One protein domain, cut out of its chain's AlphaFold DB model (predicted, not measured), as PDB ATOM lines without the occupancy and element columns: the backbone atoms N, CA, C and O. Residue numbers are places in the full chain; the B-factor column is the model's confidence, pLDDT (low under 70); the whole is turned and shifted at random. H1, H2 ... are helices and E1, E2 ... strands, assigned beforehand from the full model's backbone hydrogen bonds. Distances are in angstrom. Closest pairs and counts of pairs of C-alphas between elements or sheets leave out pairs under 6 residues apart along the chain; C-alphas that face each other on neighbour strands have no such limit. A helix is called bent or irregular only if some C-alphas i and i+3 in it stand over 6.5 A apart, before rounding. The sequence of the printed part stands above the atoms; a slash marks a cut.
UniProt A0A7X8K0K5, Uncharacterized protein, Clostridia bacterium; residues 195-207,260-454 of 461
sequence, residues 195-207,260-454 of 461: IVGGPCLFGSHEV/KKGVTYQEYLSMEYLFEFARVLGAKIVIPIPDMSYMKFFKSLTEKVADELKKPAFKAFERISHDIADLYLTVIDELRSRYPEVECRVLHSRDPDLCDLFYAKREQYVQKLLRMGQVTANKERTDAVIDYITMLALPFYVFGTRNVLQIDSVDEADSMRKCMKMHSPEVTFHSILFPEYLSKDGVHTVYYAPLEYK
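What this domain is: This is residues 195 to 207 and 260 to 454 of the 461 residues of an uncharacterized protein of Clostridia bacterium (UniProt A0A7X8K0K5). Two small parallel strand pairs, E1 with E2 and E3 with E4, stand side by side as a slab in which E1 and E3 are the inner strands, with residues 195 and 196 running between them, and E2 and E4 lie at the two outer edges; helices cover both faces, H1 and the last part of H3 on one, H6 over E1 and E2 and H7 over E4 on the other. Past the ends of E1 and E2, H2 lies side by side with the long helix H3 and with H5, and the turn at residues 304 to 309 sticks out. The bent helix H4 folds round the side of H6 and H7, and residues 435 to 454 form a looped tail after E4. The 208 printed residues hold seven named helices and four named strands in the order H1 E1 H2 H3 E2 H4 H5 H6 E3 H7 E4, in two parallel sheets, E1 E2 and E3 E4; the class is mostly helix. The whole is compact, with a radius of gyration of the C-alphas of 17.1 A and spans of 50 by 43 by 33 A.

Where its parts are: Find C-alpha 195 at (-34.862, -34.870, 32.623), where the printed part begins; residues 195 to 207 hold no named element. H1 is residues 265 to 281, from C-alpha 265 at (-19.617, -39.674, 45.872), 24.2 A long. Next come E1, residues 284 to 288, 13.4 A, and H2, residues 291 to 301, 15.2 A. H3, residues 307 to 338, spans 45.9 A; it is neither bent nor irregular, but only just, with C-alphas 309 and 312 6.2 A apart. E2 is residues 344 to 347, 10.2 A. H4, residues 352 to 371, was assigned as one helix by its hydrogen bonds but is bent, with C-alphas 361 and 364 7.1 A apart: its arms are H4a, residues 352 to 361, 14.0 A, and H4b, residues 364 to 371, 11.6 A. H5, residues 379 to 391, 19.5 A, is irregular, with C-alphas 380 and 383 7.8 A apart. H6, residues 394 to 399, 8.2 A, leads to E3, residues 403 to 409, 19.4 A. H7, residues 410 to 423, 20.1 A, is irregular, with C-alphas 411 and 414 7.3 A apart. E4, residues 428 to 434, 20.0 A, ends at C-alpha 434, (-28.123, -47.592, 37.066).

How they stand to each other: Look first at E1 and E2, parallel at 23 degrees, with N 287 and O 345 2.9 A apart, within hydrogen-bond range. E3 and E4 are parallel at 19 degrees, with N 406 and O 430 at 2.8 A. E1, H2 H3, E2 and E3, H7, E4 are strand-helix-strand units, parallel neighbour strands with helices between, and both crossovers are right-handed. The closest C-alphas of H1 and E3 are those of Leu 274 and Ile 407, 6.5 A; of H6 and E1, Val 286 and Pro 395, 5.6 A; of H7 and E4, Val 410 and Leu 433, 4.9 A. With residues 268 to 275 alone H1 touches H3, closest at C-alphas 272 and 335, 6.9 A. H2 and H3 form a helical hairpin at a shallow tilt of 24 degrees, closest at C-alphas 291 and 321, 6.0 A. H2 touches H5 at a shallow tilt of 10 degrees, opposite ways, closest at C-alphas 293 and 384, 4.7 A. H4a touches H6, about perpendicular at 74 degrees, closest at C-alphas 361 and 397, 6.0 A. H7 touches H4b with residues 418 to 423 alone, closest at C-alphas 369 and 422, 5.7 A. Every O i to N i+4 pair is within hydrogen-bond range in H2, H4a and H6; the others have 11 of 13 in H1, 24 of 28 in H3, 3 of 4 in H4b, 7 of 9 in H5 and 8 of 10 in H7.

The domain as a whole: The two C-alphas farthest apart are those of Val 280 and Ala 306, 52.4 A. Residues 208 to 259 are not printed, and C-alphas 207 and 260 are 7.1 A apart across that cut. No link between named elements is long; H4 to H5 is short and the others are tight. The mean pLDDT of the printed part is 93.7, and no printed residue is under 70.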
ATOM      1  N   ILE A 195     -35.593 -33.868  31.845       98.75
ATOM      2  CA  ILE A 195     -34.862 -34.870  32.623       98.75
ATOM      3  C   ILE A 195     -35.265 -34.773  34.092       98.75
ATOM      4  O   ILE A 195     -35.413 -33.677  34.636       98.75
ATOM      5  N   VAL A 196     -35.446 -35.932  34.717       98.50
ATOM      6  CA  VAL A 196     -35.726 -36.084  36.146       98.50
ATOM      7  C   VAL A 196     -34.825 -37.161  36.741       98.50
ATOM      8  O   VAL A 196     -34.430 -38.109  36.065       98.50
ATOM      9  N   GLY A 197     -34.528 -37.006  38.015       95.75
ATOM     10  CA  GLY A 197     -33.701 -37.895  38.814       95.75
ATOM     11  C   GLY A 197     -33.140 -37.093  39.975       95.75
ATOM     12  O   GLY A 197     -33.251 -35.861  39.983       95.75
ATOM     13  N   GLY A 198     -32.562 -37.754  40.962       84.94
ATOM     14  CA  GLY A 198     -31.983 -37.053  42.097       84.94
ATOM     15  C   GLY A 198     -31.668 -37.988  43.253       84.94
ATOM     16  O   GLY A 198     -32.059 -39.150  43.233       84.94
ATOM     17  N   PRO A 199     -30.933 -37.500  44.256       82.25
ATOM     18  CA  PRO A 199     -30.581 -38.311  45.404       82.25
ATOM     19  C   PRO A 199     -31.794 -38.547  46.310       82.25
ATOM     20  O   PRO A 199     -32.662 -37.682  46.465       82.25
ATOM     21  N   CYS A 200     -31.808 -39.692  46.989       86.19
ATOM     22  CA  CYS A 200     -32.684 -39.886  48.137       86.19
ATOM     23  C   CYS A 200     -32.281 -38.902  49.246       86.19
ATOM     24  O   CYS A 200     -31.093 -38.703  49.517       86.19
ATOM     25  N   LEU A 201     -33.258 -38.289  49.921       89.38
ATOM     26  CA  LEU A 201     -32.946 -37.304  50.963       89.38
ATOM     27  C   LEU A 201     -32.267 -37.960  52.175       89.38
ATOM     28  O   LEU A 201     -31.362 -37.370  52.754       89.38
ATOM     29  N   PHE A 202     -32.678 -39.180  52.527       91.25
ATOM     30  CA  PHE A 202     -32.176 -39.915  53.686       91.25
ATOM     31  C   PHE A 202     -31.670 -41.298  53.283       91.25
ATOM     32  O   PHE A 202     -32.400 -42.066  52.659       91.25
ATOM     33  N   GLY A 203     -30.449 -41.633  53.690       92.81
ATOM     34  CA  GLY A 203     -29.946 -43.004  53.709       92.81
ATOM     35  C   GLY A 203     -30.076 -43.648  55.093       92.81
ATOM     36  O   GLY A 203     -30.301 -42.977  56.100       92.81
ATOM     37  N   SER A 204     -29.872 -44.962  55.165       93.19
ATOM     38  CA  SER A 204     -29.781 -45.683  56.437       93.19
ATOM     39  C   SER A 204     -28.616 -45.167  57.277       93.19
ATOM     40  O   SER A 204     -27.588 -44.743  56.744       93.19
ATOM     41  N   HIS A 205     -28.779 -45.223  58.594       94.94
ATOM     42  CA  HIS A 205     -27.846 -44.743  59.609       94.94
ATOM     43  C   HIS A 205     -27.611 -43.225  59.631       94.94
ATOM     44  O   HIS A 205     -26.802 -42.758  60.425       94.94
ATOM     45  N   GLU A 206     -28.315 -42.431  58.819       95.88
ATOM     46  CA  GLU A 206     -28.100 -40.978  58.745       95.88
ATOM     47  C   GLU A 206     -28.951 -40.179  59.720       95.88
ATOM     48  O   GLU A 206     -28.500 -39.144  60.202       95.88
ATOM     49  N   VAL A 207     -30.161 -40.641  60.028       96.94
ATOM     50  CA  VAL A 207     -31.044 -39.980  60.992       96.94
ATOM     51  C   VAL A 207     -31.587 -41.019  61.957       96.94
ATOM     52  O   VAL A 207     -32.222 -41.990  61.547       96.94
ATOM     53  N   LYS A 260     -25.840 -37.358  59.102       94.69
ATOM     54  CA  LYS A 260     -25.382 -37.178  57.718       94.69
ATOM     55  C   LYS A 260     -24.239 -36.162  57.702       94.69
ATOM     56  O   LYS A 260     -24.367 -35.062  58.232       94.69
ATOM     57  N   LYS A 261     -23.102 -36.546  57.115       92.19
ATOM     58  CA  LYS A 261     -21.860 -35.746  57.152       92.19
ATOM     59  C   LYS A 261     -21.632 -34.890  55.907       92.19
ATOM     60  O   LYS A 261     -20.731 -34.060  55.909       92.19
ATOM     61  N   GLY A 262     -22.404 -35.110  54.848       94.50
ATOM     62  CA  GLY A 262     -22.240 -34.455  53.556       94.50
ATOM     63  C   GLY A 262     -22.974 -35.214  52.456       94.50
ATOM     64  O   GLY A 262     -23.794 -36.088  52.745       94.50
ATOM     65  N   VAL A 263     -22.638 -34.900  51.209       95.38
ATOM     66  CA  VAL A 263     -23.057 -35.662  50.024       95.38
ATOM     67  C   VAL A 263     -22.013 -36.745  49.746       95.38
ATOM     68  O   VAL A 263     -20.809 -36.498  49.828       95.38
ATOM     69  N   THR A 264     -22.456 -37.963  49.472       94.88
ATOM     70  CA  THR A 264     -21.604 -39.094  49.078       94.88
ATOM     71  C   THR A 264     -21.162 -38.978  47.623       94.88
ATOM     72  O   THR A 264     -21.783 -38.278  46.820       94.88
ATOM     73  N   TYR A 265     -20.092 -39.682  47.255       93.56
ATOM     74  CA  TYR A 265     -19.617 -39.674  45.872       93.56
ATOM     75  C   TYR A 265     -20.678 -40.184  44.888       93.56
ATOM     76  O   TYR A 265     -20.863 -39.599  43.822       93.56
ATOM     77  N   GLN A 266     -21.443 -41.211  45.270       93.44
ATOM     78  CA  GLN A 266     -22.571 -41.685  44.472       93.44
ATOM     79  C   GLN A 266     -23.657 -40.618  44.290       93.44
ATOM     80  O   GLN A 266     -24.096 -40.395  43.167       93.44
ATOM     81  N   GLU A 267     -24.099 -39.966  45.370       95.31
ATOM     82  CA  GLU A 267     -25.137 -38.928  45.302       95.31
ATOM     83  C   GLU A 267     -24.700 -37.756  44.402       95.31
ATOM     84  O   GLU A 267     -25.507 -37.248  43.620       95.31
ATOM     85  N   TYR A 268     -23.419 -37.368  44.456       95.88
ATOM     86  CA  TYR A 268     -22.838 -36.377  43.545       95.88
ATOM     87  C   TYR A 268     -22.922 -36.828  42.082       95.88
ATOM     88  O   TYR A 268     -23.451 -36.093  41.246       95.88
ATOM     89  N   LEU A 269     -22.450 -38.044  41.781       95.06
ATOM     90  CA  LEU A 269     -22.479 -38.600  40.426       95.06
ATOM     91  C   LEU A 269     -23.908 -38.679  39.878       95.06
ATOM     92  O   LEU A 269     -24.147 -38.275  38.742       95.06
ATOM     93  N   SER A 270     -24.873 -39.123  40.688       95.31
ATOM     94  CA  SER A 270     -26.284 -39.184  40.292       95.31
ATOM     95  C   SER A 270     -26.814 -37.827  39.825       95.31
ATOM     96  O   SER A 270     -27.537 -37.773  38.833       95.31
ATOM     97  N   MET A 271     -26.438 -36.729  40.494       97.50
ATOM     98  CA  MET A 271     -26.815 -35.373  40.073       97.50
ATOM     99  C   MET A 271     -26.026 -34.909  38.844       97.50
ATOM    100  O   MET A 271     -26.618 -34.363  37.914       97.50
ATOM    101  N   GLU A 272     -24.715 -35.153  38.801       97.50
ATOM    102  CA  GLU A 272     -23.848 -34.825  37.661       97.50
ATOM    103  C   GLU A 272     -24.347 -35.462  36.355       97.50
ATOM    104  O   GLU A 272     -24.392 -34.795  35.318       97.50
ATOM    105  N   TYR A 273     -24.798 -36.718  36.407       97.81
ATOM    106  CA  TYR A 273     -25.333 -37.426  35.246       97.81
ATOM    107  C   TYR A 273     -26.523 -36.688  34.624       97.81
ATOM    108  O   TYR A 273     -26.622 -36.614  33.400       97.81
ATOM    109  N   LEU A 274     -27.393 -36.078  35.434       98.44
ATOM    110  CA  LEU A 274     -28.532 -35.307  34.920       98.44
ATOM    111  C   LEU A 274     -28.057 -34.139  34.055       98.44
ATOM    112  O   LEU A 274     -28.587 -33.928  32.963       98.44
ATOM    113  N   PHE A 275     -27.048 -33.404  34.524       98.56
ATOM    114  CA  PHE A 275     -26.492 -32.253  33.820       98.56
ATOM    115  C   PHE A 275     -25.727 -32.644  32.558       98.56
ATOM    116  O   PHE A 275     -25.939 -32.027  31.513       98.56
ATOM    117  N   GLU A 276     -24.907 -33.694  32.614       98.00
ATOM    118  CA  GLU A 276     -24.185 -34.190  31.442       98.00
ATOM    119  C   GLU A 276     -25.139 -34.616  30.321       98.00
ATOM    120  O   GLU A 276     -24.999 -34.188  29.171       98.00
ATOM    121  N   PHE A 277     -26.173 -35.398  30.646       98.19
ATOM    122  CA  PHE A 277     -27.176 -35.785  29.655       98.19
ATOM    123  C   PHE A 277     -28.008 -34.590  29.180       98.19
ATOM    124  O   PHE A 277     -28.285 -34.488  27.983       98.19
ATOM    125  N   ALA A 278     -28.390 -33.670  30.070       98.25
ATOM    126  CA  ALA A 278     -29.174 -32.497  29.692       98.25
ATOM    127  C   ALA A 278     -28.427 -31.594  28.714       98.25
ATOM    128  O   ALA A 278     -28.995 -31.218  27.687       98.25
ATOM    129  N   ARG A 279     -27.146 -31.321  28.980       97.88
ATOM    130  CA  ARG A 279     -26.266 -30.564  28.085       97.88
ATOM    131  C   ARG A 279     -26.224 -31.197  26.698       97.88
ATOM    132  O   ARG A 279     -26.436 -30.526  25.691       97.88
ATOM    133  N   VAL A 280     -25.969 -32.501  26.641       96.88
ATOM    134  CA  VAL A 280     -25.789 -33.221  25.375       96.88
ATOM    135  C   VAL A 280     -27.086 -33.341  24.580       96.88
ATOM    136  O   VAL A 280     -27.067 -33.242  23.348       96.88
ATOM    137  N   LEU A 281     -28.218 -33.535  25.256       96.75
ATOM    138  CA  LEU A 281     -29.526 -33.719  24.626       96.75
ATOM    139  C   LEU A 281     -30.297 -32.407  24.420       96.75
ATOM    140  O   LEU A 281     -31.303 -32.415  23.717       96.75
ATOM    141  N   GLY A 282     -29.826 -31.283  24.971       96.19
ATOM    142  CA  GLY A 282     -30.556 -30.011  24.962       96.19
ATOM    143  C   GLY A 282     -31.828 -30.055  25.814       96.19
ATOM    144  O   GLY A 282     -32.842 -29.463  25.445       96.19
ATOM    145  N   ALA A 283     -31.803 -30.809  26.915       98.00
ATOM    146  CA  ALA A 283     -32.950 -31.006  27.795       98.00
ATOM    147  C   ALA A 283     -32.964 -30.008  28.962       98.00
ATOM    148  O   ALA A 283     -31.939 -29.438  29.332       98.00
ATOM    149  N   LYS A 284     -34.135 -29.847  29.586       98.44
ATOM    150  CA  LYS A 284     -34.286 -29.135  30.865       98.44
ATOM    151  C   LYS A 284     -34.341 -30.127  32.018       98.44
ATOM    152  O   LYS A 284     -34.885 -31.212  31.842       98.44
ATOM    153  N   ILE A 285     -33.862 -29.754  33.199       98.69
ATOM    154  CA  ILE A 285     -33.846 -30.636  34.375       98.69
ATOM    155  C   ILE A 285     -34.858 -30.158  35.414       98.69
ATOM    156  O   ILE A 285     -34.951 -28.960  35.697       98.69
ATOM    157  N   VAL A 286     -35.568 -31.101  36.039       98.50
ATOM    158  CA  VAL A 286     -36.182 -30.873  37.350       98.50
ATOM    159  C   VAL A 286     -35.691 -31.926  38.341       98.50
ATOM    160  O   VAL A 286     -35.944 -33.110  38.136       98.50
ATOM    161  N   ILE A 287     -35.008 -31.499  39.406       98.31
ATOM    162  CA  ILE A 287     -34.495 -32.381  40.468       98.31
ATOM    163  C   ILE A 287     -35.468 -32.341  41.657       98.31
ATOM    164  O   ILE A 287     -35.711 -31.258  42.196       98.31
ATOM    165  N   PRO A 288     -36.060 -33.470  42.080       96.50
ATOM    166  CA  PRO A 288     -36.829 -33.524  43.312       96.50
ATOM    167  C   PRO A 288     -35.905 -33.643  44.531       96.50
ATOM    168  O   PRO A 288     -35.077 -34.543  44.602       96.50
ATOM    169  N   ILE A 289     -36.102 -32.773  45.520       95.56
ATOM    170  CA  ILE A 289     -35.648 -32.960  46.901       95.56
ATOM    171  C   ILE A 289     -36.921 -33.199  47.727       95.56
ATOM    172  O   ILE A 289     -37.620 -32.245  48.067       95.56
ATOM    173  N   PRO A 290     -37.285 -34.461  48.010       90.44
ATOM    174  CA  PRO A 290     -38.620 -34.835  48.495       90.44
ATOM    175  C   PRO A 290     -38.838 -34.574  50.001       90.44
ATOM    176  O   PRO A 290     -39.488 -35.361  50.692       90.44
ATOM    177  N   ASP A 291     -38.306 -33.476  50.540       92.50
ATOM    178  CA  ASP A 291     -38.405 -33.103  51.959       92.50
ATOM    179  C   ASP A 291     -39.865 -32.987  52.435       92.50
ATOM    180  O   ASP A 291     -40.236 -33.542  53.470       92.50
ATOM    181  N   MET A 292     -40.740 -32.383  51.630       92.31
ATOM    182  CA  MET A 292     -42.177 -32.300  51.892       92.31
ATOM    183  C   MET A 292     -42.843 -33.680  52.007       92.31
ATOM    184  O   MET A 292     -43.764 -33.864  52.807       92.31
ATOM    185  N   SER A 293     -42.376 -34.667  51.242       92.19
ATOM    186  CA  SER A 293     -42.910 -36.031  51.264       92.19
ATOM    187  C   SER A 293     -42.448 -36.790  52.499       92.19
ATOM    188  O   SER A 293     -43.248 -37.482  53.132       92.19
ATOM    189  N   TYR A 294     -41.196 -36.599  52.914       93.06
ATOM    190  CA  TYR A 294     -40.701 -37.150  54.172       93.06
ATOM    191  C   TYR A 294     -41.370 -36.512  55.397       93.06
ATOM    192  O   TYR A 294     -41.667 -37.223  56.356       93.06
ATOM    193  N   MET A 295     -41.717 -35.221  55.355       93.38
ATOM    194  CA  MET A 295     -42.525 -34.580  56.406       93.38
ATOM    195  C   MET A 295     -43.907 -35.230  56.547       93.38
ATOM    196  O   MET A 295     -44.372 -35.475  57.663       93.38
ATOM    197  N   LYS A 296     -44.566 -35.559  55.428       93.12
ATOM    198  CA  LYS A 296     -45.829 -36.315  55.447       93.12
ATOM    199  C   LYS A 296     -45.638 -37.727  55.987       93.12
ATOM    200  O   LYS A 296     -46.470 -38.191  56.760       93.12
ATOM    201  N   PHE A 297     -44.544 -38.388  55.614       91.19
ATOM    202  CA  PHE A 297     -44.214 -39.711  56.132       91.19
ATOM    203  C   PHE A 297     -44.037 -39.692  57.658       91.19
ATOM    204  O   PHE A 297     -44.701 -40.458  58.354       91.19
ATOM    205  N   PHE A 298     -43.228 -38.767  58.184       92.94
ATOM    206  CA  PHE A 298     -43.032 -38.603  59.624       92.94
ATOM    207  C   PHE A 298     -44.341 -38.255  60.346       92.94
ATOM    208  O   PHE A 298     -44.606 -38.738  61.452       92.94
ATOM    209  N   LYS A 299     -45.217 -37.478  59.696       92.31
ATOM    210  CA  LYS A 299     -46.546 -37.171  60.226       92.31
ATOM    211  C   LYS A 299     -47.436 -38.388  60.376       92.31
ATOM    212  O   LYS A 299     -48.049 -38.544  61.429       92.31
ATOM    213  N   SER A 300     -47.506 -39.227  59.352       89.69
ATOM    214  CA  SER A 300     -48.269 -40.469  59.429       89.69
ATOM    215  C   SER A 300     -47.691 -41.412  60.482       89.69
ATOM    216  O   SER A 300     -48.434 -41.937  61.304       89.69
ATOM    217  N   LEU A 301     -46.363 -41.566  60.509       89.25
ATOM    218  CA  LEU A 301     -45.667 -42.429  61.463       89.25
ATOM    219  C   LEU A 301     -45.996 -42.067  62.918       89.25
ATOM    220  O   LEU A 301     -46.170 -42.940  63.762       89.25
ATOM    221  N   THR A 302     -46.089 -40.772  63.214       91.06
ATOM    222  CA  THR A 302     -46.281 -40.272  64.578       91.06
ATOM    223  C   THR A 302     -47.742 -39.982  64.923       91.06
ATOM    224  O   THR A 302     -48.007 -39.444  65.993       91.06
ATOM    225  N   GLU A 303     -48.716 -40.361  64.086       90.62
ATOM    226  CA  GLU A 303     -50.133 -39.991  64.245       90.62
ATOM    227  C   GLU A 303     -50.700 -40.332  65.637       90.62
ATOM    228  O   GLU A 303     -51.423 -39.518  66.217       90.62
ATOM    229  N   LYS A 304     -50.312 -41.478  66.213       91.00
ATOM    230  CA  LYS A 304     -50.809 -41.981  67.510       91.00
ATOM    231  C   LYS A 304     -50.101 -41.428  68.749       91.00
ATOM    232  O   LYS A 304     -50.553 -41.677  69.861       91.00
ATOM    233  N   VAL A 305     -48.999 -40.700  68.582       92.12
ATOM    234  CA  VAL A 305     -48.243 -40.113  69.705       92.12
ATOM    235  C   VAL A 305     -49.050 -38.949  70.330       92.12
ATOM    236  O   VAL A 305     -50.028 -38.484  69.743       92.12
ATOM    237  N   ALA A 306     -48.703 -38.453  71.517       91.75
ATOM    238  CA  ALA A 306     -49.323 -37.238  72.062       91.75
ATOM    239  C   ALA A 306     -48.840 -35.972  71.321       91.75
ATOM    240  O   ALA A 306     -47.667 -35.860  70.953       91.75
ATOM    241  N   ASP A 307     -49.722 -34.993  71.096       91.88
ATOM    242  CA  ASP A 307     -49.396 -33.786  70.315       91.88
ATOM    243  C   ASP A 307     -48.323 -32.903  70.972       91.88
ATOM    244  O   ASP A 307     -47.531 -32.268  70.269       91.88
ATOM    245  N   GLU A 308     -48.272 -32.860  72.306       93.19
ATOM    246  CA  GLU A 308     -47.203 -32.178  73.047       93.19
ATOM    247  C   GLU A 308     -45.810 -32.757  72.776       93.19
ATOM    248  O   GLU A 308     -44.845 -31.998  72.754       93.19
ATOM    249  N   LEU A 309     -45.716 -34.060  72.494       92.69
ATOM    250  CA  LEU A 309     -44.462 -34.751  72.183       92.69
ATOM    251  C   LEU A 309     -44.126 -34.670  70.692       92.69
ATOM    252  O   LEU A 309     -42.968 -34.500  70.316       92.69
ATOM    253  N   LYS A 310     -45.148 -34.725  69.827       91.56
ATOM    254  CA  LYS A 310     -44.970 -34.571  68.378       91.56
ATOM    255  C   LYS A 310     -44.428 -33.198  68.017       91.56
ATOM    256  O   LYS A 310     -43.504 -33.106  67.221       91.56
ATOM    257  N   LYS A 311     -44.996 -32.114  68.553       93.81
ATOM    258  CA  LYS A 311     -44.665 -30.749  68.102       93.81
ATOM    259  C   LYS A 311     -43.157 -30.433  68.154       93.81
ATOM    260  O   LYS A 311     -42.654 -29.914  67.156       93.81
ATOM    261  N   PRO A 312     -42.419 -30.724  69.246       95.00
ATOM    262  CA  PRO A 312     -40.965 -30.571  69.274       95.00
ATOM    263  C   PRO A 312     -40.248 -31.471  68.262       95.00
ATOM    264  O   PRO A 312     -39.402 -30.979  67.516       95.00
ATOM    265  N   ALA A 313     -40.629 -32.748  68.181       95.62
ATOM    266  CA  ALA A 313     -40.024 -33.711  67.264       95.62
ATOM    267  C   ALA A 313     -40.196 -33.305  65.792       95.62
ATOM    268  O   ALA A 313     -39.256 -33.380  65.011       95.62
ATOM    269  N   PHE A 314     -41.363 -32.781  65.416       96.06
ATOM    270  CA  PHE A 314     -41.613 -32.252  64.075       96.06
ATOM    271  C   PHE A 314     -40.731 -31.058  63.731       96.06
ATOM    272  O   PHE A 314     -40.212 -30.998  62.625       96.06
ATOM    273  N   LYS A 315     -40.543 -30.117  64.665       96.19
ATOM    274  CA  LYS A 315     -39.639 -28.977  64.451       96.19
ATOM    275  C   LYS A 315     -38.192 -29.433  64.288       96.19
ATOM    276  O   LYS A 315     -37.468 -28.886  63.462       96.19
ATOM    277  N   ALA A 316     -37.772 -30.427  65.072       97.12
ATOM    278  CA  ALA A 316     -36.453 -31.027  64.927       97.12
ATOM    279  C   ALA A 316     -36.313 -31.720  63.565       97.12
ATOM    280  O   ALA A 316     -35.342 -31.474  62.857       97.12
ATOM    281  N   PHE A 317     -37.304 -32.515  63.158       97.19
ATOM    282  CA  PHE A 317     -37.290 -33.222  61.881       97.19
ATOM    283  C   PHE A 317     -37.322 -32.276  60.671       97.19
ATOM    284  O   PHE A 317     -36.588 -32.494  59.711       97.19
ATOM    285  N   GLU A 318     -38.110 -31.201  60.726       96.75
ATOM    286  CA  GLU A 318     -38.135 -30.151  59.700       96.75
ATOM    287  C   GLU A 318     -36.753 -29.514  59.539       96.75
ATOM    288  O   GLU A 318     -36.224 -29.456  58.430       96.75
ATOM    289  N   ARG A 319     -36.121 -29.129  60.656       97.12
ATOM    290  CA  ARG A 319     -34.764 -28.577  60.644       97.12
ATOM    291  C   ARG A 319     -33.754 -29.560  60.053       97.12
ATOM    292  O   ARG A 319     -32.993 -29.173  59.181       97.12
ATOM    293  N   ILE A 320     -33.775 -30.822  60.482       97.62
ATOM    294  CA  ILE A 320     -32.880 -31.865  59.954       97.62
ATOM    295  C   ILE A 320     -33.090 -32.052  58.446       97.62
ATOM    296  O   ILE A 320     -32.121 -32.154  57.697       97.62
ATOM    297  N   SER A 321     -34.347 -32.068  57.996       96.56
ATOM    298  CA  SER A 321     -34.692 -32.203  56.578       96.56
ATOM    299  C   SER A 321     -34.155 -31.030  55.757       96.56
ATOM    300  O   SER A 321     -33.618 -31.244  54.674       96.56
ATOM    301  N   HIS A 322     -34.260 -29.800  56.273       96.25
ATOM    302  CA  HIS A 322     -33.712 -28.605  55.623       96.25
ATOM    303  C   HIS A 322     -32.187 -28.592  55.622       96.25
ATOM    304  O   HIS A 322     -31.605 -28.343  54.571       96.25
ATOM    305  N   ASP A 323     -31.555 -28.933  56.747       96.12
ATOM    306  CA  ASP A 323     -30.096 -29.005  56.868       96.12
ATOM    307  C   ASP A 323     -29.516 -30.003  55.845       96.12
ATOM    308  O   ASP A 323     -28.504 -29.728  55.204       96.12
ATOM    309  N   ILE A 324     -30.174 -31.150  55.639       96.25
ATOM    310  CA  ILE A 324     -29.765 -32.132  54.626       96.25
ATOM    311  C   ILE A 324     -30.093 -31.653  53.205       96.25
ATOM    312  O   ILE A 324     -29.272 -31.814  52.303       96.25
ATOM    313  N   ALA A 325     -31.260 -31.041  52.985       96.25
ATOM    314  CA  ALA A 325     -31.613 -30.465  51.689       96.25
ATOM    315  C   ALA A 325     -30.592 -29.404  51.237       96.25
ATOM    316  O   ALA A 325     -30.248 -29.358  50.058       96.25
ATOM    317  N   ASP A 326     -30.067 -28.595  52.163       96.38
ATOM    318  CA  ASP A 326     -29.039 -27.583  51.890       96.38
ATOM    319  C   ASP A 326     -27.725 -28.188  51.372       96.38
ATOM    320  O   ASP A 326     -27.074 -27.588  50.510       96.38
ATOM    321  N   LEU A 327     -27.365 -29.403  51.809       96.19
ATOM    322  CA  LEU A 327     -26.206 -30.125  51.270       96.19
ATOM    323  C   LEU A 327     -26.383 -30.403  49.772       96.19
ATOM    324  O   LEU A 327     -25.477 -30.148  48.980       96.19
ATOM    325  N   TYR A 328     -27.562 -30.883  49.372       96.88
ATOM    326  CA  TYR A 328     -27.856 -31.169  47.969       96.88
ATOM    327  C   TYR A 328     -28.004 -29.897  47.136       96.88
ATOM    328  O   TYR A 328     -27.482 -29.839  46.026       96.88
ATOM    329  N   LEU A 329     -28.662 -28.862  47.667       96.81
ATOM    330  CA  LEU A 329     -28.796 -27.575  46.978       96.81
ATOM    331  C   LEU A 329     -27.435 -26.945  46.676       96.81
ATOM    332  O   LEU A 329     -27.236 -26.463  45.564       96.81
ATOM    333  N   THR A 330     -26.487 -27.033  47.614       96.81
ATOM    334  CA  THR A 330     -25.109 -26.565  47.406       96.81
ATOM    335  C   THR A 330     -24.470 -27.253  46.197       96.81
ATOM    336  O   THR A 330     -23.972 -26.581  45.296       96.81
ATOM    337  N   VAL A 331     -24.559 -28.585  46.116       97.31
ATOM    338  CA  VAL A 331     -24.020 -29.348  44.976       97.31
ATOM    339  C   VAL A 331     -24.738 -29.006  43.670       97.31
ATOM    340  O   VAL A 331     -24.104 -28.870  42.624       97.31
ATOM    341  N   ILE A 332     -26.060 -28.838  43.703       97.75
ATOM    342  CA  ILE A 332     -26.834 -28.475  42.510       97.75
ATOM    343  C   ILE A 332     -26.435 -27.084  41.999       97.75
ATOM    344  O   ILE A 332     -26.345 -26.891  40.786       97.75
ATOM    345  N   ASP A 333     -26.164 -26.124  42.881       97.88
ATOM    346  CA  ASP A 333     -25.719 -24.782  42.493       97.88
ATOM    347  C   ASP A 333     -24.290 -24.775  41.919       97.88
ATOM    348  O   ASP A 333     -24.011 -24.057  40.948       97.88
ATOM    349  N   GLU A 334     -23.400 -25.632  42.426       97.31
ATOM    350  CA  GLU A 334     -22.089 -25.883  41.812       97.31
ATOM    351  C   GLU A 334     -22.231 -26.475  40.402       97.31
ATOM    352  O   GLU A 334     -21.617 -25.982  39.449       97.31
ATOM    353  N   LEU A 335     -23.092 -27.485  40.231       97.94
ATOM    354  CA  LEU A 335     -23.359 -28.093  38.925       97.94
ATOM    355  C   LEU A 335     -23.986 -27.085  37.950       97.94
ATOM    356  O   LEU A 335     -23.532 -26.978  36.814       97.94
ATOM    357  N   ARG A 336     -24.947 -26.262  38.385       98.12
ATOM    358  CA  ARG A 336     -25.503 -25.164  37.567       98.12
ATOM    359  C   ARG A 336     -24.429 -24.189  37.090       98.12
ATOM    360  O   ARG A 336     -24.498 -23.712  35.962       98.12
ATOM    361  N   SER A 337     -23.435 -23.913  37.930       97.88
ATOM    362  CA  SER A 337     -22.308 -23.048  37.565       97.88
ATOM    363  C   SER A 337     -21.386 -23.707  36.534       97.88
ATOM    364  O   SER A 337     -20.844 -23.020  35.668       97.88
ATOM    365  N   ARG A 338     -21.227 -25.036  36.596       97.69
ATOM    366  CA  ARG A 338     -20.443 -25.824  35.628       97.69
ATOM    367  C   ARG A 338     -21.165 -26.029  34.289       97.69
ATOM    368  O   ARG A 338     -20.494 -26.157  33.269       97.69
ATOM    369  N   TYR A 339     -22.498 -26.019  34.291       98.06
ATOM    370  CA  TYR A 339     -23.360 -26.208  33.117       98.06
ATOM    371  C   TYR A 339     -24.331 -25.031  32.922       98.06
ATOM    372  O   TYR A 339     -25.550 -25.209  33.033       98.06
ATOM    373  N   PRO A 340     -23.828 -23.815  32.640       97.31
ATOM    374  CA  PRO A 340     -24.655 -22.608  32.571       97.31
ATOM    375  C   PRO A 340     -25.720 -22.637  31.461       97.31
ATOM    376  O   PRO A 340     -26.689 -21.881  31.515       97.31
ATOM    377  N   GLU A 341     -25.559 -23.488  30.447       97.38
ATOM    378  CA  GLU A 341     -26.516 -23.694  29.359       97.38
ATOM    379  C   GLU A 341     -27.716 -24.580  29.738       97.38
ATOM    380  O   GLU A 341     -28.704 -24.616  29.002       97.38
ATOM    381  N   VAL A 342     -27.648 -25.297  30.864       98.31
ATOM    382  CA  VAL A 342     -28.689 -26.238  31.292       98.31
ATOM    383  C   VAL A 342     -29.691 -25.544  32.213       98.31
ATOM    384  O   VAL A 342     -29.386 -25.167  33.345       98.31
ATOM    385  N   GLU A 343     -30.941 -25.431  31.763       98.38
ATOM    386  CA  GLU A 343     -32.029 -24.919  32.600       98.38
ATOM    387  C   GLU A 343     -32.456 -25.978  33.631       98.38
ATOM    388  O   GLU A 343     -32.986 -27.032  33.278       98.38
ATOM    389  N   CYS A 344     -32.245 -25.683  34.917       98.38
ATOM    390  CA  CYS A 344     -32.505 -26.600  36.026       98.38
ATOM    391  C   CYS A 344     -33.428 -25.969  37.083       98.38
ATOM    392  O   CYS A 344     -33.136 -24.896  37.622       98.38
ATOM    393  N   ARG A 345     -34.512 -26.660  37.446       98.06
ATOM    394  CA  ARG A 345     -35.377 -26.344  38.600       98.06
ATOM    395  C   ARG A 345     -35.232 -27.419  39.677       98.06
ATOM    396  O   ARG A 345     -34.982 -28.575  39.355       98.06
ATOM    397  N   VAL A 346     -35.418 -27.051  40.941       97.88
ATOM    398  CA  VAL A 346     -35.348 -27.991  42.070       97.88
ATOM    399  C   VAL A 346     -36.633 -27.878  42.869       97.88
ATOM    400  O   VAL A 346     -36.968 -26.783  43.304       97.88
ATOM    401  N   LEU A 347     -37.354 -28.983  43.045       97.25
ATOM    402  CA  LEU A 347     -38.532 -29.025  43.910       97.25
ATOM    403  C   LEU A 347     -38.086 -29.294  45.351       97.25
ATOM    404  O   LEU A 347     -37.517 -30.349  45.604       97.25
ATOM    405  N   HIS A 348     -38.384 -28.385  46.280       95.56
ATOM    406  CA  HIS A 348     -38.181 -28.559  47.724       95.56
ATOM    407  C   HIS A 348     -39.209 -27.738  48.520       95.56
ATOM    408  O   HIS A 348     -39.755 -26.759  48.014       95.56
ATOM    409  N   SER A 349     -39.441 -28.081  49.788       94.44
ATOM    410  CA  SER A 349     -40.525 -27.529  50.621       94.44
ATOM    411  C   SER A 349     -40.457 -26.012  50.813       94.44
ATOM    412  O   SER A 349     -41.481 -25.359  50.992       94.44
ATOM    413  N   ARG A 350     -39.245 -25.446  50.754       95.56
ATOM    414  CA  ARG A 350     -38.989 -24.001  50.874       95.56
ATOM    415  C   ARG A 350     -39.259 -23.190  49.592       95.56
ATOM    416  O   ARG A 350     -39.124 -21.973  49.636       95.56
ATOM    417  N   ASP A 351     -39.642 -23.829  48.483       96.50
ATOM    418  CA  ASP A 351     -40.161 -23.168  47.273       96.50
ATOM    419  C   ASP A 351     -41.681 -23.422  47.187       96.50
ATOM    420  O   ASP A 351     -42.115 -24.439  46.626       96.50
ATOM    421  N   PRO A 352     -42.507 -22.552  47.803       95.06
ATOM    422  CA  PRO A 352     -43.949 -22.767  47.879       95.06
ATOM    423  C   PRO A 352     -44.611 -22.713  46.501       95.06
ATOM    424  O   PRO A 352     -45.505 -23.510  46.237       95.06
ATOM    425  N   ASP A 353     -44.136 -21.851  45.599       97.12
ATOM    426  CA  ASP A 353     -44.729 -21.688  44.270       97.12
ATOM    427  C   ASP A 353     -44.566 -22.967  43.439       97.12
ATOM    428  O   ASP A 353     -45.504 -23.429  42.778       97.12
ATOM    429  N   LEU A 354     -43.378 -23.579  43.486       97.19
ATOM    430  CA  LEU A 354     -43.123 -24.828  42.776       97.19
ATOM    431  C   LEU A 354     -43.832 -26.023  43.428       97.19
ATOM    432  O   LEU A 354     -44.332 -26.897  42.712       97.19
ATOM    433  N   CYS A 355     -43.931 -26.050  44.761       97.00
ATOM    434  CA  CYS A 355     -44.732 -27.043  45.479       97.00
ATOM    435  C   CYS A 355     -46.215 -26.955  45.103       97.00
ATOM    436  O   CYS A 355     -46.826 -27.975  44.777       97.00
ATOM    437  N   ASP A 356     -46.786 -25.753  45.091       97.69
ATOM    438  CA  ASP A 356     -48.185 -25.526  44.733       97.69
ATOM    439  C   ASP A 356     -48.454 -25.938  43.284       97.69
ATOM    440  O   ASP A 356     -49.440 -26.626  43.001       97.69
ATOM    441  N   LEU A 357     -47.539 -25.609  42.364       97.94
ATOM    442  CA  LEU A 357     -47.611 -26.073  40.980       97.94
ATOM    443  C   LEU A 357     -47.597 -27.605  40.897       97.94
ATOM    444  O   LEU A 357     -48.424 -28.186  40.189       97.94
ATOM    445  N   PHE A 358     -46.685 -28.264  41.616       97.62
ATOM    446  CA  PHE A 358     -46.595 -29.723  41.661       97.62
ATOM    447  C   PHE A 358     -47.901 -30.353  42.161       97.62
ATOM    448  O   PHE A 358     -48.476 -31.202  41.471       97.62
ATOM    449  N   TYR A 359     -48.405 -29.912  43.318       96.88
ATOM    450  CA  TYR A 359     -49.635 -30.440  43.908       96.88
ATOM    451  C   TYR A 359     -50.858 -30.189  43.020       96.88
ATOM    452  O   TYR A 359     -51.666 -31.098  42.827       96.88
ATOM    453  N   ALA A 360     -50.965 -29.010  42.404       97.19
ATOM    454  CA  ALA A 360     -52.069 -28.690  41.506       97.19
ATOM    455  C   ALA A 360     -52.050 -29.540  40.223       97.19
ATOM    456  O   ALA A 360     -53.087 -30.045  39.790       97.19
ATOM    457  N   LYS A 361     -50.878 -29.716  39.595       96.94
ATOM    458  CA  LYS A 361     -50.754 -30.430  38.311       96.94
ATOM    459  C   LYS A 361     -50.924 -31.937  38.445       96.94
ATOM    460  O   LYS A 361     -51.472 -32.570  37.539       96.94
ATOM    461  N   ARG A 362     -50.464 -32.519  39.552       95.56
ATOM    462  CA  ARG A 362     -50.483 -33.974  39.741       95.56
ATOM    463  C   ARG A 362     -51.855 -34.532  40.142       95.56
ATOM    464  O   ARG A 362     -52.093 -35.720  39.936       95.56
ATOM    465  N   GLU A 363     -52.741 -33.710  40.715       94.38
ATOM    466  CA  GLU A 363     -53.987 -34.150  41.374       94.38
ATOM    467  C   GLU A 363     -54.848 -35.050  40.475       94.38
ATOM    468  O   GLU A 363     -55.283 -36.130  40.878       94.38
ATOM    469  N   GLN A 364     -55.012 -34.676  39.203       92.44
ATOM    470  CA  GLN A 364     -55.780 -35.474  38.241       92.44
ATOM    471  C   GLN A 364     -55.223 -36.895  38.039       92.44
ATOM    472  O   GLN A 364     -55.981 -37.839  37.797       92.44
ATOM    473  N   TYR A 365     -53.907 -37.077  38.169       94.06
ATOM    474  CA  TYR A 365     -53.258 -38.372  37.996       94.06
ATOM    475  C   TYR A 365     -53.303 -39.199  39.281       94.06
ATOM    476  O   TYR A 365     -53.452 -40.420  39.204       94.06
ATOM    477  N   VAL A 366     -53.252 -38.562  40.457       90.56
ATOM    478  CA  VAL A 366     -53.423 -39.242  41.754       90.56
ATOM    479  C   VAL A 366     -54.746 -40.006  41.784       90.56
ATOM    480  O   VAL A 366     -54.774 -41.191  42.117       90.56
ATOM    481  N   GLN A 367     -55.829 -39.383  41.316       84.81
ATOM    482  CA  GLN A 367     -57.140 -40.031  41.231       84.81
ATOM    483  C   GLN A 367     -57.128 -41.285  40.341       84.81
ATOM    484  O   GLN A 367     -57.797 -42.279  40.638       84.81
ATOM    485  N   LYS A 368     -56.344 -41.283  39.257       85.38
ATOM    486  CA  LYS A 368     -56.163 -42.455  38.389       85.38
ATOM    487  C   LYS A 368     -55.330 -43.542  39.068       85.38
ATOM    488  O   LYS A 368     -55.687 -44.713  38.961       85.38
ATOM    489  N   LEU A 369     -54.272 -43.168  39.786       83.75
ATOM    490  CA  LEU A 369     -53.432 -44.101  40.539       83.75
ATOM    491  C   LEU A 369     -54.234 -44.821  41.635       83.75
ATOM    492  O   LEU A 369     -54.162 -46.042  41.729       83.75
ATOM    493  N   LEU A 370     -55.062 -44.101  42.395       82.12
ATOM    494  CA  LEU A 370     -55.910 -44.690  43.440       82.12
ATOM    495  C   LEU A 370     -56.933 -45.694  42.877       82.12
ATOM    496  O   LEU A 370     -57.194 -46.730  43.487       82.12
ATOM    497  N   ARG A 371     -57.467 -45.451  41.671       82.94
ATOM    498  CA  ARG A 371     -58.358 -46.405  40.975       82.94
ATOM    499  C   ARG A 371     -57.651 -47.683  40.523       82.94
ATOM    500  O   ARG A 371     -58.319 -48.668  40.226       82.94
ATOM    501  N   MET A 372     -56.321 -47.681  40.447       76.88
ATOM    502  CA  MET A 372     -55.536 -48.855  40.056       76.88
ATOM    503  C   MET A 372     -55.301 -49.838  41.210       76.88
ATOM    504  O   MET A 372     -54.721 -50.898  40.974       76.88
ATOM    505  N   GLY A 373     -55.773 -49.518  42.419       78.62
ATOM    506  CA  GLY A 373     -55.712 -50.380  43.592       78.62
ATOM    507  C   GLY A 373     -54.716 -49.886  44.639       78.62
ATOM    508  O   GLY A 373     -54.447 -48.693  44.763       78.62
ATOM    509  N   GLN A 374     -54.188 -50.820  45.426       77.69
ATOM    510  CA  GLN A 374     -53.269 -50.510  46.515       77.69
ATOM    511  C   GLN A 374     -51.928 -49.971  45.985       77.69
ATOM    512  O   GLN A 374     -51.245 -50.633  45.206       77.69
ATOM    513  N   VAL A 375     -51.544 -48.769  46.429       78.50
ATOM    514  CA  VAL A 375     -50.312 -48.086  45.991       78.50
ATOM    515  C   VAL A 375     -49.077 -48.596  46.740       78.50
ATOM    516  O   VAL A 375     -48.018 -48.781  46.133       78.50
ATOM    517  N   THR A 376     -49.217 -48.852  48.041       77.06
ATOM    518  CA  THR A 376     -48.171 -49.356  48.942       77.06
ATOM    519  C   THR A 376     -48.769 -50.329  49.962       77.06
ATOM    520  O   THR A 376     -49.959 -50.250  50.282       77.06
ATOM    521  N   ALA A 377     -47.956 -51.262  50.467       75.69
ATOM    522  CA  ALA A 377     -48.365 -52.205  51.507       75.69
ATOM    523  C   ALA A 377     -48.756 -51.478  52.807       75.69
ATOM    524  O   ALA A 377     -49.755 -51.833  53.433       75.69
ATOM    525  N   ASN A 378     -48.018 -50.421  53.162       71.56
ATOM    526  CA  ASN A 378     -48.280 -49.621  54.353       71.56
ATOM    527  C   ASN A 378     -49.231 -48.456  54.026       71.56
ATOM    528  O   ASN A 378     -48.821 -47.447  53.452       71.56
ATOM    529  N   LYS A 379     -50.506 -48.594  54.420       73.94
ATOM    530  CA  LYS A 379     -51.558 -47.598  54.151       73.94
ATOM    531  C   LYS A 379     -51.232 -46.211  54.709       73.94
ATOM    532  O   LYS A 379     -51.568 -45.226  54.056       73.94
ATOM    533  N   GLU A 380     -50.546 -46.130  55.843       70.88
ATOM    534  CA  GLU A 380     -50.203 -44.869  56.516       70.88
ATOM    535  C   GLU A 380     -49.166 -44.065  55.709       70.88
ATOM    536  O   GLU A 380     -49.150 -42.837  55.746       70.88
ATOM    537  N   ARG A 381     -48.368 -44.738  54.868       80.00
ATOM    538  CA  ARG A 381     -47.351 -44.113  54.004       80.00
ATOM    539  C   ARG A 381     -47.875 -43.697  52.623       80.00
ATOM    540  O   ARG A 381     -47.101 -43.228  51.794       80.00
ATOM    541  N   THR A 382     -49.167 -43.889  52.342       85.31
ATOM    542  CA  THR A 382     -49.708 -43.778  50.975       85.31
ATOM    543  C   THR A 382     -49.471 -42.408  50.343       85.31
ATOM    544  O   THR A 382     -49.013 -42.362  49.207       85.31
ATOM    545  N   ASP A 383     -49.734 -41.309  51.055       86.50
ATOM    546  CA  ASP A 383     -49.603 -39.962  50.477       86.50
ATOM    547  C   ASP A 383     -48.142 -39.614  50.141       86.50
ATOM    548  O   ASP A 383     -47.843 -39.196  49.027       86.50
ATOM    549  N   ALA A 384     -47.205 -39.904  51.052       89.06
ATOM    550  CA  ALA A 384     -45.772 -39.710  50.810       89.06
ATOM    551  C   ALA A 384     -45.260 -40.545  49.619       89.06
ATOM    552  O   ALA A 384     -44.488 -40.060  48.797       89.06
ATOM    553  N   VAL A 385     -45.737 -41.787  49.477       90.12
ATOM    554  CA  VAL A 385     -45.386 -42.647  48.333       90.12
ATOM    555  C   VAL A 385     -45.983 -42.119  47.023       90.12
ATOM    556  O   VAL A 385     -45.344 -42.213  45.975       90.12
ATOM    557  N   ILE A 386     -47.196 -41.561  47.053       92.81
ATOM    558  CA  ILE A 386     -47.811 -40.928  45.876       92.81
ATOM    559  C   ILE A 386     -46.985 -39.724  45.425       92.81
ATOM    560  O   ILE A 386     -46.780 -39.554  44.220       92.81
ATOM    561  N   ASP A 387     -46.486 -38.915  46.363       93.44
ATOM    562  CA  ASP A 387     -45.567 -37.827  46.038       93.44
ATOM    563  C   ASP A 387     -44.352 -38.332  45.273       93.44
ATOM    564  O   ASP A 387     -44.117 -37.886  44.152       93.44
ATOM    565  N   TYR A 388     -43.675 -39.335  45.816       91.00
ATOM    566  CA  TYR A 388     -42.474 -39.898  45.220       91.00
ATOM    567  C   TYR A 388     -42.705 -40.433  43.794       91.00
ATOM    568  O   TYR A 388     -41.970 -40.117  42.863       91.00
ATOM    569  N   ILE A 389     -43.814 -41.155  43.577       94.38
ATOM    570  CA  ILE A 389     -44.203 -41.652  42.247       94.38
ATOM    571  C   ILE A 389     -44.468 -40.493  41.273       94.38
ATOM    572  O   ILE A 389     -44.064 -40.543  40.110       94.38
ATOM    573  N   THR A 390     -45.191 -39.462  41.718       95.81
ATOM    574  CA  THR A 390     -45.612 -38.351  40.849       95.81
ATOM    575  C   THR A 390     -44.495 -37.358  40.555       95.81
ATOM    576  O   THR A 390     -44.528 -36.724  39.501       95.81
ATOM    577  N   MET A 391     -43.478 -37.258  41.414       96.25
ATOM    578  CA  MET A 391     -42.308 -36.407  41.179       96.25
ATOM    579  C   MET A 391     -41.534 -36.793  39.913       96.25
ATOM    580  O   MET A 391     -40.965 -35.927  39.255       96.25
ATOM    581  N   LEU A 392     -41.605 -38.051  39.473       97.19
ATOM    582  CA  LEU A 392     -41.002 -38.483  38.208       97.19
ATOM    583  C   LEU A 392     -41.632 -37.821  36.965       97.19
ATOM    584  O   LEU A 392     -41.067 -37.888  35.880       97.19
ATOM    585  N   ALA A 393     -42.784 -37.155  37.092       98.12
ATOM    586  CA  ALA A 393     -43.400 -36.366  36.023       98.12
ATOM    587  C   ALA A 393     -43.135 -34.851  36.154       98.12
ATOM    588  O   ALA A 393     -43.731 -34.057  35.424       98.12
ATOM    589  N   LEU A 394     -42.237 -34.423  37.049       98.31
ATOM    590  CA  LEU A 394     -41.964 -33.005  37.295       98.31
ATOM    591  C   LEU A 394     -41.620 -32.192  36.043       98.31
ATOM    592  O   LEU A 394     -42.199 -31.115  35.889       98.31
ATOM    593  N   PRO A 395     -40.773 -32.660  35.105       98.56
ATOM    594  CA  PRO A 395     -40.491 -31.871  33.909       98.56
ATOM    595  C   PRO A 395     -41.746 -31.585  33.070       98.56
ATOM    596  O   PRO A 395     -41.909 -30.482  32.546       98.56
ATOM    597  N   PHE A 396     -42.696 -32.526  33.026       98.56
ATOM    598  CA  PHE A 396     -43.994 -32.304  32.395       98.56
ATOM    599  C   PHE A 396     -44.825 -31.246  33.136       98.56
ATOM    600  O   PHE A 396     -45.412 -30.373  32.499       98.56
ATOM    601  N   TYR A 397     -44.857 -31.267  34.469       98.38
ATOM    602  CA  TYR A 397     -45.622 -30.289  35.253       98.38
ATOM    603  C   TYR A 397     -45.045 -28.873  35.187       98.38
ATOM    604  O   TYR A 397     -45.804 -27.906  35.104       98.38
ATOM    605  N   VAL A 398     -43.715 -28.765  35.225       98.19
ATOM    606  CA  VAL A 398     -42.982 -27.499  35.332       98.19
ATOM    607  C   VAL A 398     -42.776 -26.852  33.966       98.19
ATOM    608  O   VAL A 398     -43.011 -25.658  33.807       98.19
ATOM    609  N   PHE A 399     -42.368 -27.636  32.965       98.12
ATOM    610  CA  PHE A 399     -42.009 -27.127  31.640       98.12
ATOM    611  C   PHE A 399     -42.997 -27.515  30.537       98.12
ATOM    612  O   PHE A 399     -42.868 -27.041  29.410       98.12
ATOM    613  N   GLY A 400     -43.973 -28.383  30.819       97.50
ATOM    614  CA  GLY A 400     -44.893 -28.896  29.800       97.50
ATOM    615  C   GLY A 400     -44.258 -29.910  28.841       97.50
ATOM    616  O   GLY A 400     -44.847 -30.207  27.799       97.50
ATOM    617  N   THR A 401     -43.069 -30.442  29.150       96.88
ATOM    618  CA  THR A 401     -42.373 -31.414  28.290       96.88
ATOM    619  C   THR A 401     -43.099 -32.752  28.300       96.88
ATOM    620  O   THR A 401     -43.239 -33.376  29.349       96.88
ATOM    621  N   ARG A 402     -43.540 -33.228  27.133       97.50
ATOM    622  CA  ARG A 402     -44.233 -34.523  27.017       97.50
ATOM    623  C   ARG A 402     -43.291 -35.719  26.924       97.50
ATOM    624  O   ARG A 402     -43.750 -36.833  27.134       97.50
ATOM    625  N   ASN A 403     -42.016 -35.494  26.615       98.38
ATOM    626  CA  ASN A 403     -40.978 -36.515  26.704       98.38
ATOM    627  C   ASN A 403     -40.205 -36.284  28.001       98.38
ATOM    628  O   ASN A 403     -39.650 -35.198  28.199       98.38
ATOM    629  N   VAL A 404     -40.207 -37.279  28.882       98.62
ATOM    630  CA  VAL A 404     -39.532 -37.219  30.181       98.62
ATOM    631  C   VAL A 404     -38.545 -38.372  30.276       98.62
ATOM    632  O   VAL A 404     -38.940 -39.533  30.219       98.62
ATOM    633  N   LEU A 405     -37.261 -38.059  30.408       98.62
ATOM    634  CA  LEU A 405     -36.193 -39.027  30.617       98.62
ATOM    635  C   LEU A 405     -35.829 -39.075  32.104       98.62
ATOM    636  O   LEU A 405     -35.401 -38.076  32.674       98.62
ATOM    637  N   GLN A 406     -35.974 -40.242  32.723       98.56
ATOM    638  CA  GLN A 406     -35.415 -40.500  34.043       98.56
ATOM    639  C   GLN A 406     -33.991 -41.029  33.928       98.56
ATOM    640  O   GLN A 406     -33.744 -41.982  33.184       98.56
ATOM    641  N   ILE A 407     -33.089 -40.454  34.716       98.00
ATOM    642  CA  ILE A 407     -31.744 -40.978  34.944       98.00
ATOM    643  C   ILE A 407     -31.587 -41.129  36.450       98.00
ATOM    644  O   ILE A 407     -31.570 -40.128  37.159       98.00
ATOM    645  N   ASP A 408     -31.567 -42.364  36.948       96.44
ATOM    646  CA  ASP A 408     -31.685 -42.604  38.390       96.44
ATOM    647  C   ASP A 408     -31.215 -44.000  38.822       96.44
ATOM    648  O   ASP A 408     -30.896 -44.848  37.987       96.44
ATOM    649  N   SER A 409     -31.230 -44.258  40.128       94.94
ATOM    650  CA  SER A 409     -31.039 -45.594  40.689       94.94
ATOM    651  C   SER A 409     -32.098 -46.573  40.169       94.94
ATOM    652  O   SER A 409     -33.277 -46.250  39.996       94.94
ATOM    653  N   VAL A 410     -31.697 -47.821  39.943       94.94
ATOM    654  CA  VAL A 410     -32.600 -48.926  39.576       94.94
ATOM    655  C   VAL A 410     -33.633 -49.245  40.661       94.94
ATOM    656  O   VAL A 410     -34.676 -49.837  40.359       94.94
ATOM    657  N   ASP A 411     -33.414 -48.786  41.893       91.50
ATOM    658  CA  ASP A 411     -34.406 -48.881  42.965       91.50
ATOM    659  C   ASP A 411     -35.679 -48.073  42.650       91.50
ATOM    660  O   ASP A 411     -36.784 -48.476  43.035       91.50
ATOM    661  N   GLU A 412     -35.584 -47.064  41.777       92.62
ATOM    662  CA  GLU A 412     -36.723 -46.274  41.297       92.62
ATOM    663  C   GLU A 412     -37.585 -46.950  40.227       92.62
ATOM    664  O   GLU A 412     -38.620 -46.417  39.804       92.62
ATOM    665  N   ALA A 413     -37.214 -48.157  39.794       94.44
ATOM    666  CA  ALA A 413     -37.920 -48.881  38.742       94.44
ATOM    667  C   ALA A 413     -39.431 -49.027  39.023       94.44
ATOM    668  O   ALA A 413     -40.255 -48.909  38.111       94.44
ATOM    669  N   ASP A 414     -39.833 -49.267  40.276       92.25
ATOM    670  CA  ASP A 414     -41.256 -49.411  40.613       92.25
ATOM    671  C   ASP A 414     -42.004 -48.080  40.653       92.25
ATOM    672  O   ASP A 414     -43.150 -48.019  40.182       92.25
ATOM    673  N   SER A 415     -41.365 -47.023  41.160       92.81
ATOM    674  CA  SER A 415     -41.895 -45.658  41.134       92.81
ATOM    675  C   SER A 415     -42.193 -45.249  39.692       92.81
ATOM    676  O   SER A 415     -43.322 -44.864  39.365       92.81
ATOM    677  N   MET A 416     -41.233 -45.468  38.791       95.44
ATOM    678  CA  MET A 416     -41.375 -45.128  37.379       95.44
ATOM    679  C   MET A 416     -42.462 -45.950  36.685       95.44
ATOM    680  O   MET A 416     -43.331 -45.389  36.019       95.44
ATOM    681  N   ARG A 417     -42.522 -47.273  36.896       94.25
ATOM    682  CA  ARG A 417     -43.595 -48.117  36.325       94.25
ATOM    683  C   ARG A 417     -44.993 -47.603  36.670       94.25
ATOM    684  O   ARG A 417     -45.880 -47.603  35.808       94.25
ATOM    685  N   LYS A 418     -45.200 -47.178  37.920       94.12
ATOM    686  CA  LYS A 418     -46.474 -46.606  38.380       94.12
ATOM    687  C   LYS A 418     -46.718 -45.233  37.749       94.12
ATOM    688  O   LYS A 418     -47.814 -45.012  37.227       94.12
ATOM    689  N   CYS A 419     -45.697 -44.374  37.712       95.56
ATOM    690  CA  CYS A 419     -45.762 -43.040  37.112       95.56
ATOM    691  C   CYS A 419     -46.122 -43.087  35.617       95.56
ATOM    692  O   CYS A 419     -47.052 -42.409  35.173       95.56
ATOM    693  N   MET A 420     -45.495 -43.977  34.848       94.62
ATOM    694  CA  MET A 420     -45.814 -44.187  33.433       94.62
ATOM    695  C   MET A 420     -47.276 -44.579  33.223       94.62
ATOM    696  O   MET A 420     -47.967 -44.045  32.355       94.62
ATOM    697  N   LYS A 421     -47.777 -45.525  34.025       92.62
ATOM    698  CA  LYS A 421     -49.141 -46.042  33.872       92.62
ATOM    699  C   LYS A 421     -50.197 -44.976  34.174       92.62
ATOM    700  O   LYS A 421     -51.219 -44.920  33.484       92.62
ATOM    701  N   MET A 422     -49.968 -44.124  35.174       94.06
ATOM    702  CA  MET A 422     -50.916 -43.062  35.525       94.06
ATOM    703  C   MET A 422     -50.892 -41.891  34.530       94.06
ATOM    704  O   MET A 422     -51.956 -41.370  34.209       94.06
ATOM    705  N   HIS A 423     -49.743 -41.548  33.951       96.31
ATOM    706  CA  HIS A 423     -49.624 -40.424  33.010       96.31
ATOM    707  C   HIS A 423     -49.850 -40.797  31.538       96.31
ATOM    708  O   HIS A 423     -50.095 -39.926  30.711       96.31
ATOM    709  N   SER A 424     -49.825 -42.084  31.184       91.94
ATOM    710  CA  SER A 424     -50.117 -42.526  29.815       91.94
ATOM    711  C   SER A 424     -51.556 -42.171  29.390       91.94
ATOM    712  O   SER A 424     -52.485 -42.448  30.161       91.94
ATOM    713  N   PRO A 425     -51.789 -41.677  28.154       93.81
ATOM    714  CA  PRO A 425     -50.816 -41.477  27.066       93.81
ATOM    715  C   PRO A 425     -50.257 -40.042  26.963       93.81
ATOM    716  O   PRO A 425     -49.680 -39.687  25.942       93.81
ATOM    717  N   GLU A 426     -50.478 -39.186  27.960       96.19
ATOM    718  CA  GLU A 426     -50.168 -37.749  27.881       96.19
ATOM    719  C   GLU A 426     -48.667 -37.451  27.937       96.19
ATOM    720  O   GLU A 426     -48.213 -36.457  27.364       96.19
ATOM    721  N   VAL A 427     -47.915 -38.326  28.606       97.62
ATOM    722  CA  VAL A 427     -46.465 -38.237  28.770       97.62
ATOM    723  C   VAL A 427     -45.823 -39.540  28.302       97.62
ATOM    724  O   VAL A 427     -46.235 -40.633  28.705       97.62
ATOM    725  N   THR A 428     -44.798 -39.410  27.467       97.44
ATOM    726  CA  THR A 428     -43.899 -40.488  27.062       97.44
ATOM    727  C   THR A 428     -42.699 -40.473  27.999       97.44
ATOM    728  O   THR A 428     -41.987 -39.472  28.082       97.44
ATOM    729  N   PHE A 429     -42.482 -41.574  28.717       97.75
ATOM    730  CA  PHE A 429     -41.332 -41.709  29.606       97.75
ATOM    731  C   PHE A 429     -40.261 -42.591  28.990       97.75
ATOM    732  O   PHE A 429     -40.556 -43.630  28.391       97.75
ATOM    733  N   HIS A 430     -39.029 -42.192  29.249       97.75
ATOM    734  CA  HIS A 430     -37.809 -42.902  28.928       97.75
ATOM    735  C   HIS A 430     -37.026 -43.093  30.226       97.75
ATOM    736  O   HIS A 430     -37.158 -42.294  31.157       97.75
ATOM    737  N   SER A 431     -36.209 -44.133  30.304       98.00
ATOM    738  CA  SER A 431     -35.422 -44.399  31.507       98.00
ATOM    739  C   SER A 431     -34.048 -44.928  31.155       98.00
ATOM    740  O   SER A 431     -33.920 -45.792  30.287       98.00
ATOM    741  N   ILE A 432     -33.047 -44.433  31.876       98.00
ATOM    742  CA  ILE A 432     -31.701 -44.987  31.972       98.00
ATOM    743  C   ILE A 432     -31.427 -45.136  33.466       98.00
ATOM    744  O   ILE A 432     -31.055 -44.171  34.128       98.00
ATOM    745  N   LEU A 433     -31.675 -46.325  34.010       97.88
ATOM    746  CA  LEU A 433     -31.437 -46.591  35.425       97.88
ATOM    747  C   LEU A 433     -30.096 -47.290  35.627       97.88
ATOM    748  O   LEU A 433     -29.704 -48.120  34.804       97.88
ATOM    749  N   PHE A 434     -29.412 -46.994  36.724       96.44
ATOM    750  CA  PHE A 434     -28.123 -47.592  37.066       96.44
ATOM    751  C   PHE A 434     -28.173 -48.278  38.438       96.44
ATOM    752  O   PHE A 434     -28.923 -47.855  39.317       96.44
ATOM    753  N   PRO A 435     -27.413 -49.366  38.639       95.50
ATOM    754  CA  PRO A 435     -27.247 -49.945  39.962       95.50
ATOM    755  C   PRO A 435     -26.450 -48.998  40.859       95.50
ATOM    756  O   PRO A 435     -25.562 -48.282  40.401       95.50
ATOM    757  N   GLU A 436     -26.741 -49.030  42.149       93.81
ATOM    758  CA  GLU A 436     -25.971 -48.295  43.147       93.81
ATOM    759  C   GLU A 436     -24.604 -48.949  43.385       93.81
ATOM    760  O   GLU A 436     -24.459 -50.173  43.308       93.81
ATOM    761  N   TYR A 437     -23.599 -48.137  43.706       91.69
ATOM    762  CA  TYR A 437     -22.285 -48.606  44.121       91.69
ATOM    763  C   TYR A 437     -22.365 -49.305  45.474       91.69
ATOM    764  O   TYR A 437     -23.090 -48.895  46.388       91.69
ATOM    765  N   LEU A 438     -21.544 -50.343  45.615       92.38
ATOM    766  CA  LEU A 438     -21.240 -50.904  46.919       92.38
ATOM    767  C   LEU A 438     -20.420 -49.908  47.739       92.38
ATOM    768  O   LEU A 438     -19.523 -49.238  47.224       92.38
ATOM    769  N   SER A 439     -20.722 -49.853  49.028       92.31
ATOM    770  CA  SER A 439     -19.966 -49.093  50.009       92.31
ATOM    771  C   SER A 439     -18.601 -49.740  50.281       92.31
ATOM    772  O   SER A 439     -18.273 -50.813  49.761       92.31
ATOM    773  N   LYS A 440     -17.796 -49.116  51.149       89.56
ATOM    774  CA  LYS A 440     -16.468 -49.632  51.528       89.56
ATOM    775  C   LYS A 440     -16.497 -51.004  52.212       89.56
ATOM    776  O   LYS A 440     -15.459 -51.658  52.256       89.56
ATOM    777  N   ASP A 441     -17.645 -51.441  52.730       90.06
ATOM    778  CA  ASP A 441     -17.794 -52.781  53.307       90.06
ATOM    779  C   ASP A 441     -17.917 -53.899  52.256       90.06
ATOM    780  O   ASP A 441     -17.805 -55.076  52.598       90.06
ATOM    781  N   GLY A 442     -18.131 -53.552  50.981       88.12
ATOM    782  CA  GLY A 442     -18.297 -54.507  49.884       88.12
ATOM    783  C   GLY A 442     -19.581 -55.343  49.952       88.12
ATOM    784  O   GLY A 442     -19.705 -56.323  49.215       88.12
ATOM    785  N   VAL A 443     -20.530 -54.988  50.823       87.25
ATOM    786  CA  VAL A 443     -21.765 -55.749  51.062       87.25
ATOM    787  C   VAL A 443     -23.000 -54.899  50.800       87.25
ATOM    788  O   VAL A 443     -23.888 -55.345  50.072       87.25
ATOM    789  N   HIS A 444     -23.063 -53.701  51.377       90.12
ATOM    790  CA  HIS A 444     -24.216 -52.810  51.269       90.12
ATOM    791  C   HIS A 444     -24.001 -51.776  50.166       90.12
ATOM    792  O   HIS A 444     -22.863 -51.419  49.863       90.12
ATOM    793  N   THR A 445     -25.083 -51.256  49.581       92.12
ATOM    794  CA  THR A 445     -24.976 -50.041  48.759       92.12
ATOM    795  C   THR A 445     -24.731 -48.827  49.648       92.12
ATOM    796  O   THR A 445     -25.005 -48.862  50.852       92.12
ATOM    797  N   VAL A 446     -24.230 -47.738  49.065       91.12
ATOM    798  CA  VAL A 446     -23.940 -46.490  49.795       91.12
ATOM    799  C   VAL A 446     -25.142 -45.989  50.613       91.12
ATOM    800  O   VAL A 446     -24.966 -45.547  51.751       91.12
ATOM    801  N   TYR A 447     -26.373 -46.115  50.103       90.12
ATOM    802  CA  TYR A 447     -27.565 -45.667  50.830       90.12
ATOM    803  C   TYR A 447     -27.907 -46.538  52.043       90.12
ATOM    804  O   TYR A 447     -28.434 -46.004  53.019       90.12
ATOM    805  N   TYR A 448     -27.574 -47.831  52.026       91.19
ATOM    806  CA  TYR A 448     -27.908 -48.774  53.102       91.19
ATOM    807  C   TYR A 448     -26.757 -49.064  54.074       91.19
ATOM    808  O   TYR A 448     -26.993 -49.660  55.123       91.19
ATOM    809  N   ALA A 449     -25.530 -48.659  53.750       92.38
ATOM    810  CA  ALA A 449     -24.354 -48.963  54.556       92.38
ATOM    811  C   ALA A 449     -24.315 -48.207  55.902       92.38
ATOM    812  O   ALA A 449     -24.799 -47.071  55.987       92.38
ATOM    813  N   PRO A 450     -23.669 -48.777  56.939       92.38
ATOM    814  CA  PRO A 450     -23.303 -48.039  58.146       92.38
ATOM    815  C   PRO A 450     -22.469 -46.787  57.840       92.38
ATOM    816  O   PRO A 450     -21.721 -46.736  56.858       92.38
ATOM    817  N   LEU A 451     -22.584 -45.768  58.697       91.56
ATOM    818  CA  LEU A 451     -22.010 -44.434  58.473       91.56
ATOM    819  C   LEU A 451     -20.506 -44.438  58.183       91.56
ATOM    820  O   LEU A 451     -20.033 -43.605  57.412       91.56
ATOM    821  N   GLU A 452     -19.747 -45.324  58.820       92.19
ATOM    822  CA  GLU A 452     -18.297 -45.436  58.672       92.19
ATOM    823  C   GLU A 452     -17.861 -45.973  57.300       92.19
ATOM    824  O   GLU A 452     -16.734 -45.710  56.872       92.19
ATOM    825  N   TYR A 453     -18.752 -46.674  56.592       93.94
ATOM    826  CA  TYR A 453     -18.489 -47.223  55.261       93.94
ATOM    827  C   TYR A 453     -19.015 -46.342  54.127       93.94
ATOM    828  O   TYR A 453     -18.656 -46.575  52.968       93.94
ATOM    829  N   LYS A 454     -19.804 -45.307  54.450       93.12
ATOM    830  CA  LYS A 454     -20.242 -44.295  53.485       93.12
ATOM    831  C   LYS A 454     -19.082 -43.400  53.052       93.12
ATOM    832  O   LYS A 454     -18.202 -43.031  53.834       93.12
TER     833      LYS A 454